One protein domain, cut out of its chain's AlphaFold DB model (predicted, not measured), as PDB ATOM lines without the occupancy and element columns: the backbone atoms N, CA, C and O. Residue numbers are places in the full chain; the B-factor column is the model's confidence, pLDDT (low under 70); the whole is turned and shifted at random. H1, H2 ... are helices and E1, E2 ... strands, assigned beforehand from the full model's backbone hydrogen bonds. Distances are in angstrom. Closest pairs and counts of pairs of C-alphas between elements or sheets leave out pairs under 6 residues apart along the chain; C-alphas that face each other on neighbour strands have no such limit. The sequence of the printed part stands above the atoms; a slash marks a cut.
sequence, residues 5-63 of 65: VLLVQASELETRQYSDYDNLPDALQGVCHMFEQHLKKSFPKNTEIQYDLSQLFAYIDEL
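What this domain is: This is residues 5 to 63 of the 65 residues of the protein "Hypothetical protein" of Medioppia subpectinata (UniProt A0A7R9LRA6). A hairpin of two strands, E1 and E2, leads into one long helix, H1, which meets it with residues 24 to 31 and runs away from it; a short helix, H2, is set crosswise to H1, and residues 41 to 47 stick out. The printed part has 59 residues, with two named strands and two named helices in the order E1, E2, H1, H2 along the chain; the sheet, E1 - E2, is antiparallel, and the class is mixed, helices and strands. The whole is only just compact, close to loose, with a radius of gyration of the C-alphas of 12.4 A and spans of 32 by 27 by 19 A.

How they stand to each other: E1, residues 5 to 8, and E2, residues 17 to 21, form an antiparallel hairpin at 154 degrees, with N 6 and O 19 within hydrogen-bond range at 2.9 A. The closest C-alphas of E2 and H1, residues 24 to 42, are those of Tyr 21 and Ala 27, 5.7 A apart. H2, residues 53 to 61, only just touches H1, by residues 32 to 35 of H1 alone, with 3 pairs of C-alphas within 8 A, the closest being Phe 35 and Leu 56 at 6.6 A; their lines are about perpendicular at 89 degrees. H2 is apart from E1 and E2. In H1 and H2 every O i to N i+4 pair is within hydrogen-bond range.

Where its parts are: E1 measures 10.0 A from C-alpha 5 at (17.514, -4.282, 51.861), E2 13.6 A, H1 27.7 A and H2 12.3 A, ending at C-alpha 61 (7.577, -10.290, 36.668).

The domain as a whole: The C-alphas farthest apart, of Asp 22 and Lys 45, are 33.8 A apart. The printed part has no cut, no link is long, and no printed residue is under 70 in pLDDT.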
ATOM      1  N   VAL A   5      16.640  -4.362  53.035       98.19
ATOM      2  CA  VAL A   5      17.514  -4.282  51.861       98.19
ATOM      3  C   VAL A   5      16.751  -4.837  50.668       98.19
ATOM      4  O   VAL A   5      16.295  -5.979  50.712       98.19
ATOM      5  N   LEU A   6      16.607  -4.030  49.622       98.00
ATOM      6  CA  LEU A   6      16.040  -4.438  48.342       98.00
ATOM      7  C   LEU A   6      17.183  -4.843  47.410       98.00
ATOM      8  O   LEU A   6      18.103  -4.055  47.197       98.00
ATOM      9  N   LEU A   7      17.123  -6.052  46.864       98.00
ATOM     10  CA  LEU A   7      18.036  -6.542  45.832       98.00
ATOM     11  C   LEU A   7      17.265  -6.581  44.515       98.00
ATOM     12  O   LEU A   7      16.115  -7.002  44.527       98.00
ATOM     13  N   VAL A   8      17.873  -6.122  43.420       97.44
ATOM     14  CA  VAL A   8      17.256  -6.176  42.087       97.44
ATOM     15  C   VAL A   8      18.289  -6.551  41.031       97.44
ATOM     16  O   VAL A   8      19.399  -6.011  41.011       97.44
ATOM     17  N   GLN A   9      17.891  -7.416  40.109       97.06
ATOM     18  CA  GLN A   9      18.577  -7.796  38.888       97.06
ATOM     19  C   GLN A   9      17.614  -7.652  37.701       97.06
ATOM     20  O   GLN A   9      16.676  -8.425  37.519       97.06
ATOM     21  N   ALA A  10      17.875  -6.668  36.839       93.69
ATOM     22  CA  ALA A  10      17.018  -6.422  35.682       93.69
ATOM     23  C   ALA A  10      17.183  -7.492  34.590       93.69
ATOM     24  O   ALA A  10      16.196  -7.948  34.024       93.69
ATOM     25  N   SER A  11      18.422  -7.882  34.282       94.00
ATOM     26  CA  SER A  11      18.717  -8.904  33.271       94.00
ATOM     27  C   SER A  11      20.024  -9.640  33.578       94.00
ATOM     28  O   SER A  11      20.040 -10.595  34.349       94.00
ATOM     29  N   GLU A  12      21.143  -9.178  33.023       95.56
ATOM     30  CA  GLU A  12      22.459  -9.799  33.184       95.56
ATOM     31  C   GLU A  12      22.987  -9.654  34.621       95.56
ATOM     32  O   GLU A  12      22.552  -8.778  35.379       95.56
ATOM     33  N   LEU A  13      23.954 -10.488  35.009       95.12
ATOM     34  CA  LEU A  13      24.497 -10.517  36.376       95.12
ATOM     35  C   LEU A  13      25.125  -9.178  36.795       95.12
ATOM     36  O   LEU A  13      25.119  -8.835  37.977       95.12
ATOM     37  N   GLU A  14      25.630  -8.402  35.839       96.81
ATOM     38  CA  GLU A  14      26.217  -7.075  36.035       96.81
ATOM     39  C   GLU A  14      25.172  -6.007  36.387       96.81
ATOM     40  O   GLU A  14      25.535  -4.935  36.866       96.81
ATOM     41  N   THR A  15      23.879  -6.283  36.166       95.88
ATOM     42  CA  THR A  15      22.777  -5.361  36.499       95.88
ATOM     43  C   THR A  15      22.339  -5.444  37.961       95.88
ATOM     44  O   THR A  15      21.473  -4.676  38.379       95.88
ATOM     45  N   ARG A  16      22.931  -6.360  38.740       97.12
ATOM     46  CA  ARG A  16      22.641  -6.527  40.164       97.12
ATOM     47  C   ARG A  16      22.955  -5.255  40.931       97.12
ATOM     48  O   ARG A  16      24.094  -4.795  40.977       97.12
ATOM     49  N   GLN A  17      21.940  -4.741  41.598       96.56
ATOM     50  CA  GLN A  17      22.029  -3.577  42.461       96.56
ATOM     51  C   GLN A  17      21.279  -3.846  43.762       96.56
ATOM     52  O   GLN A  17      20.362  -4.666  43.810       96.56
ATOM     53  N   TYR A  18      21.680  -3.152  44.823       97.62
ATOM     54  CA  TYR A  18      20.971  -3.179  46.095       97.62
ATOM     55  C   TYR A  18      20.637  -1.762  46.551       97.62
ATOM     56  O   TYR A  18      21.258  -0.787  46.125       97.62
ATOM     57  N   SER A  19      19.628  -1.639  47.401       97.75
ATOM     58  CA  SER A  19      19.229  -0.381  48.026       97.75
ATOM     59  C   SER A  19      18.801  -0.628  49.466       97.75
ATOM     60  O   SER A  19      18.108  -1.601  49.762       97.75
ATOM     61  N   ASP A  20      19.240   0.251  50.358       98.00
ATOM     62  CA  ASP A  20      18.955   0.199  51.788       98.00
ATOM     63  C   ASP A  20      17.783   1.117  52.145       98.00
ATOM     64  O   ASP A  20      17.714   2.258  51.685       98.00
ATOM     65  N   TYR A  21      16.891   0.630  53.007       97.94
ATOM     66  CA  TYR A  21      15.725   1.355  53.499       97.94
ATOM     67  C   TYR A  21      15.537   1.140  55.003       97.94
ATOM     68  O   TYR A  21      15.743   0.041  55.523       97.94
ATOM     69  N   ASP A  22      15.053   2.168  55.700       96.88
ATOM     70  CA  ASP A  22      14.825   2.118  57.150       96.88
ATOM     71  C   ASP A  22      13.702   1.135  57.542       96.88
ATOM     72  O   ASP A  22      13.658   0.626  58.670       96.88
ATOM     73  N   ASN A  23      12.756   0.884  56.628       97.44
ATOM     74  CA  ASN A  23      11.603   0.011  56.833       97.44
ATOM     75  C   ASN A  23      11.020  -0.534  55.510       97.44
ATOM     76  O   ASN A  23      11.342  -0.070  54.419       97.44
ATOM     77  N   LEU A  24      10.136  -1.533  55.625       97.19
ATOM     78  CA  LEU A  24       9.492  -2.192  54.484       97.19
ATOM     79  C   LEU A  24       8.637  -1.242  53.613       97.19
ATOM     80  O   LEU A  24       8.766  -1.323  52.393       97.19
ATOM     81  N   PRO A  25       7.773  -0.366  54.168       97.69
ATOM     82  CA  PRO A  25       7.041   0.616  53.364       97.69
ATOM     83  C   PRO A  25       7.929   1.455  52.438       97.69
ATOM     84  O   PRO A  25       7.604   1.588  51.259       97.69
ATOM     85  N   ASP A  26       9.062   1.950  52.938       97.81
ATOM     86  CA  ASP A  26       9.995   2.748  52.134       97.81
ATOM     87  C   ASP A  26      10.607   1.921  50.992       97.81
ATOM     88  O   ASP A  26      10.716   2.400  49.861       97.81
ATOM     89  N   ALA A  27      10.926   0.647  51.249       97.81
ATOM     90  CA  ALA A  27      11.413  -0.272  50.219       97.81
ATOM     91  C   ALA A  27      10.359  -0.532  49.126       97.81
ATOM     92  O   ALA A  27      10.675  -0.499  47.937       97.81
ATOM     93  N   LEU A  28       9.091  -0.729  49.509       96.94
ATOM     94  CA  LEU A  28       7.986  -0.901  48.558       96.94
ATOM     95  C   LEU A  28       7.751   0.365  47.721       96.94
ATOM     96  O   LEU A  28       7.494   0.269  46.522       96.94
ATOM     97  N   GLN A  29       7.896   1.553  48.314       97.06
ATOM     98  CA  GLN A  29       7.856   2.810  47.565       97.06
ATOM     99  C   GLN A  29       9.023   2.917  46.570       97.06
ATOM    100  O   GLN A  29       8.843   3.431  45.463       97.06
ATOM    101  N   GLY A  30      10.194   2.382  46.926       96.81
ATOM    102  CA  GLY A  30      11.331   2.220  46.022       96.81
ATOM    103  C   GLY A  30      10.985   1.418  44.766       96.81
ATOM    104  O   GLY A  30      11.270   1.874  43.658       96.81
ATOM    105  N   VAL A  31      10.292   0.283  44.917       97.12
ATOM    106  CA  VAL A  31       9.836  -0.553  43.788       97.12
ATOM    107  C   VAL A  31       8.891   0.222  42.863       97.12
ATOM    108  O   VAL A  31       9.086   0.221  41.646       97.12
ATOM    109  N   CYS A  32       7.920   0.959  43.413       96.75
ATOM    110  CA  CYS A  32       7.044   1.819  42.608       96.75
ATOM    111  C   CYS A  32       7.845   2.880  41.838       96.75
ATOM    112  O   CYS A  32       7.623   3.091  40.644       96.75
ATOM    113  N   HIS A  33       8.828   3.509  42.489       95.81
ATOM    114  CA  HIS A  33       9.661   4.521  41.851       95.81
ATOM    115  C   HIS A  33      10.495   3.954  40.696       95.81
ATOM    116  O   HIS A  33      10.667   4.621  39.674       95.81
ATOM    117  N   MET A  34      10.996   2.722  40.820       95.88
ATOM    118  CA  MET A  34      11.717   2.050  39.736       95.88
ATOM    119  C   MET A  34      10.846   1.913  38.486       95.88
ATOM    120  O   MET A  34      11.283   2.280  37.390       95.88
ATOM    121  N   PHE A  35       9.597   1.477  38.657       97.00
ATOM    122  CA  PHE A  35       8.652   1.377  37.550       97.00
ATOM    123  C   PHE A  35       8.304   2.750  36.960       97.00
ATOM    124  O   PHE A  35       8.321   2.934  35.746       97.00
ATOM    125  N   GLU A  36       8.090   3.764  37.796       95.31
ATOM    126  CA  GLU A  36       7.842   5.133  37.330       95.31
ATOM    127  C   GLU A  36       9.010   5.704  36.518       95.31
ATOM    128  O   GLU A  36       8.798   6.388  35.514       95.31
ATOM    129  N   GLN A  37      10.254   5.425  36.916       94.31
ATOM    130  CA  GLN A  37      11.437   5.818  36.148       94.31
ATOM    131  C   GLN A  37      11.511   5.073  34.812       94.31
ATOM    132  O   GLN A  37      11.877   5.679  33.800       94.31
ATOM    133  N   HIS A  38      11.139   3.790  34.782       94.50
ATOM    134  CA  HIS A  38      11.000   3.037  33.538       94.50
ATOM    135  C   HIS A  38       9.955   3.693  32.618       94.50
ATOM    136  O   HIS A  38      10.264   4.022  31.473       94.50
ATOM    137  N   LEU A  39       8.762   4.004  33.133       95.69
ATOM    138  CA  LEU A  39       7.698   4.662  32.373       95.69
ATOM    139  C   LEU A  39       8.110   6.046  31.851       95.69
ATOM    140  O   LEU A  39       7.860   6.358  30.687       95.69
ATOM    141  N   LYS A  40       8.790   6.865  32.663       94.25
ATOM    142  CA  LYS A  40       9.295   8.186  32.240       94.25
ATOM    143  C   LYS A  40      10.301   8.090  31.095       94.25
ATOM    144  O   LYS A  40      10.288   8.935  30.203       94.25
ATOM    145  N   LYS A  41      11.166   7.070  31.101       93.75
ATOM    146  CA  LYS A  41      12.116   6.814  30.005       93.75
ATOM    147  C   LYS A  41      11.406   6.333  28.738       93.75
ATOM    148  O   LYS A  41      11.791   6.746  27.647       93.75
ATOM    149  N   SER A  42      10.368   5.512  28.885       93.81
ATOM    150  CA  SER A  42       9.571   4.984  27.771       93.81
ATOM    151  C   SER A  42       8.660   6.044  27.133       93.81
ATOM    152  O   SER A  42       8.477   6.049  25.917       93.81
ATOM    153  N   PHE A  43       8.141   6.994  27.921       93.19
ATOM    154  CA  PHE A  43       7.222   8.049  27.471       93.19
ATOM    155  C   PHE A  43       7.720   9.459  27.841       93.19
ATOM    156  O   PHE A  43       7.049  10.187  28.573       93.19
ATOM    157  N   PRO A  44       8.862   9.920  27.295       91.44
ATOM    158  CA  PRO A  44       9.527  11.155  27.731       91.44
ATOM    159  C   PRO A  44       8.736  12.444  27.458       91.44
ATOM    160  O   PRO A  44       9.089  13.505  27.966       91.44
ATOM    161  N   LYS A  45       7.686  12.384  26.629       92.94
ATOM    162  CA  LYS A  45       6.817  13.528  26.306       92.94
ATOM    163  C   LYS A  45       5.606  13.649  27.232       92.94
ATOM    164  O   LYS A  45       4.927  14.672  27.189       92.94
ATOM    165  N   ASN A  46       5.328  12.628  28.038       90.06
ATOM    166  CA  ASN A  46       4.179  12.619  28.927       90.06
ATOM    167  C   ASN A  46       4.593  13.230  30.266       90.06
ATOM    168  O   ASN A  46       5.436  12.688  30.976       90.06
ATOM    169  N   THR A  47       3.999  14.369  30.610       84.88
ATOM    170  CA  THR A  47       4.238  15.066  31.883       84.88
ATOM    171  C   THR A  47       3.677  14.310  33.083       84.88
ATOM    172  O   THR A  47       4.213  14.425  34.182       84.88
ATOM    173  N   GLU A  48       2.619  13.534  32.870       89.50
ATOM    174  CA  GLU A  48       1.960  12.720  33.882       89.50
ATOM    175  C   GLU A  48       1.635  11.352  33.279       89.50
ATOM    176  O   GLU A  48       1.151  11.259  32.148       89.50
ATOM    177  N   ILE A  49       1.951  10.286  34.016       90.00
ATOM    178  CA  ILE A  49       1.719   8.904  33.595       90.00
ATOM    179  C   ILE A  49       0.917   8.226  34.697       90.00
ATOM    180  O   ILE A  49       1.372   8.139  35.834       90.00
ATOM    181  N   GLN A  50      -0.278   7.760  34.347       93.69
ATOM    182  CA  GLN A  50      -1.095   6.916  35.209       93.69
ATOM    183  C   GLN A  50      -0.858   5.457  34.828       93.69
ATOM    184  O   GLN A  50      -0.767   5.133  33.642       93.69
ATOM    185  N   TYR A  51      -0.753   4.596  35.832       95.38
ATOM    186  CA  TYR A  51      -0.624   3.155  35.671       95.38
ATOM    187  C   TYR A  51      -1.449   2.450  36.744       95.38
ATOM    188  O   TYR A  51      -1.743   3.024  37.796       95.38
ATOM    189  N   ASP A  52      -1.833   1.211  36.472       95.81
ATOM    190  CA  ASP A  52      -2.501   0.358  37.447       95.81
ATOM    191  C   ASP A  52      -1.533  -0.644  38.105       95.81
ATOM    192  O   ASP A  52      -0.386  -0.827  37.686       95.81
ATOM    193  N   LEU A  53      -2.003  -1.314  39.161       95.94
ATOM    194  CA  LEU A  53      -1.204  -2.311  39.880       95.94
ATOM    195  C   LEU A  53      -0.831  -3.522  39.017       95.94
ATOM    196  O   LEU A  53       0.201  -4.135  39.261       95.94
ATOM    197  N   SER A  54      -1.643  -3.872  38.016       97.88
ATOM    198  CA  SER A  54      -1.343  -5.011  37.143       97.88
ATOM    199  C   SER A  54      -0.145  -4.724  36.242       97.88
ATOM    200  O   SER A  54       0.688  -5.603  36.045       97.88
ATOM    201  N   GLN A  55       0.002  -3.480  35.778       97.56
ATOM    202  CA  GLN A  55       1.164  -3.038  35.010       97.56
ATOM    203  C   GLN A  55       2.439  -3.022  35.861       97.56
ATOM    204  O   GLN A  55       3.494  -3.419  35.377       97.56
ATOM    205  N   LEU A  56       2.338  -2.604  37.128       97.56
ATOM    206  CA  LEU A  56       3.461  -2.672  38.067       97.56
ATOM    207  C   LEU A  56       3.892  -4.124  38.315       97.56
ATOM    208  O   LEU A  56       5.081  -4.417  38.273       97.56
ATOM    209  N   PHE A  57       2.942  -5.032  38.554       97.81
ATOM    210  CA  PHE A  57       3.268  -6.445  38.754       97.81
ATOM    211  C   PHE A  57       3.861  -7.083  37.501       97.81
ATOM    212  O   PHE A  57       4.870  -7.764  37.615       97.81
ATOM    213  N   ALA A  58       3.328  -6.782  36.314       97.81
ATOM    214  CA  ALA A  58       3.907  -7.260  35.061       97.81
ATOM    215  C   ALA A  58       5.360  -6.789  34.878       97.81
ATOM    216  O   ALA A  58       6.208  -7.574  34.474       97.81
ATOM    217  N   TYR A  59       5.670  -5.538  35.233       96.56
ATOM    218  CA  TYR A  59       7.046  -5.038  35.216       96.56
ATOM    219  C   TYR A  59       7.961  -5.785  36.194       96.56
ATOM    220  O   TYR A  59       9.108  -6.064  35.861       96.56
ATOM    221  N   ILE A  60       7.471  -6.112  37.394       97.12
ATOM    222  CA  ILE A  60       8.236  -6.890  38.378       97.12
ATOM    223  C   ILE A  60       8.478  -8.314  37.862       97.12
ATOM    224  O   ILE A  60       9.595  -8.803  37.971       97.12
ATOM    225  N   ASP A  61       7.472  -8.944  37.250       97.25
ATOM    226  CA  ASP A  61       7.577 -10.290  36.668       97.25
ATOM    227  C   ASP A  61       8.554 -10.357  35.473       97.25
ATOM    228  O   ASP A  61       9.026 -11.436  35.117       97.25
ATOM    229  N   GLU A  62       8.856  -9.219  34.838       96.19
ATOM    230  CA  GLU A  62       9.868  -9.106  33.779       96.19
ATOM    231  C   GLU A  62      11.307  -9.001  34.318       96.19
ATOM    232  O   GLU A  62      12.256  -9.217  33.559       96.19
ATOM    233  N   LEU A  63      11.493  -8.666  35.602       96.25
ATOM    234  CA  LEU A  63      12.813  -8.647  36.233       96.25
ATOM    235  C   LEU A  63      13.329 -10.077  36.412       96.25
ATOM    236  O   LEU A  63      12.571 -11.029  36.583       96.25
TER     237      LEU A  63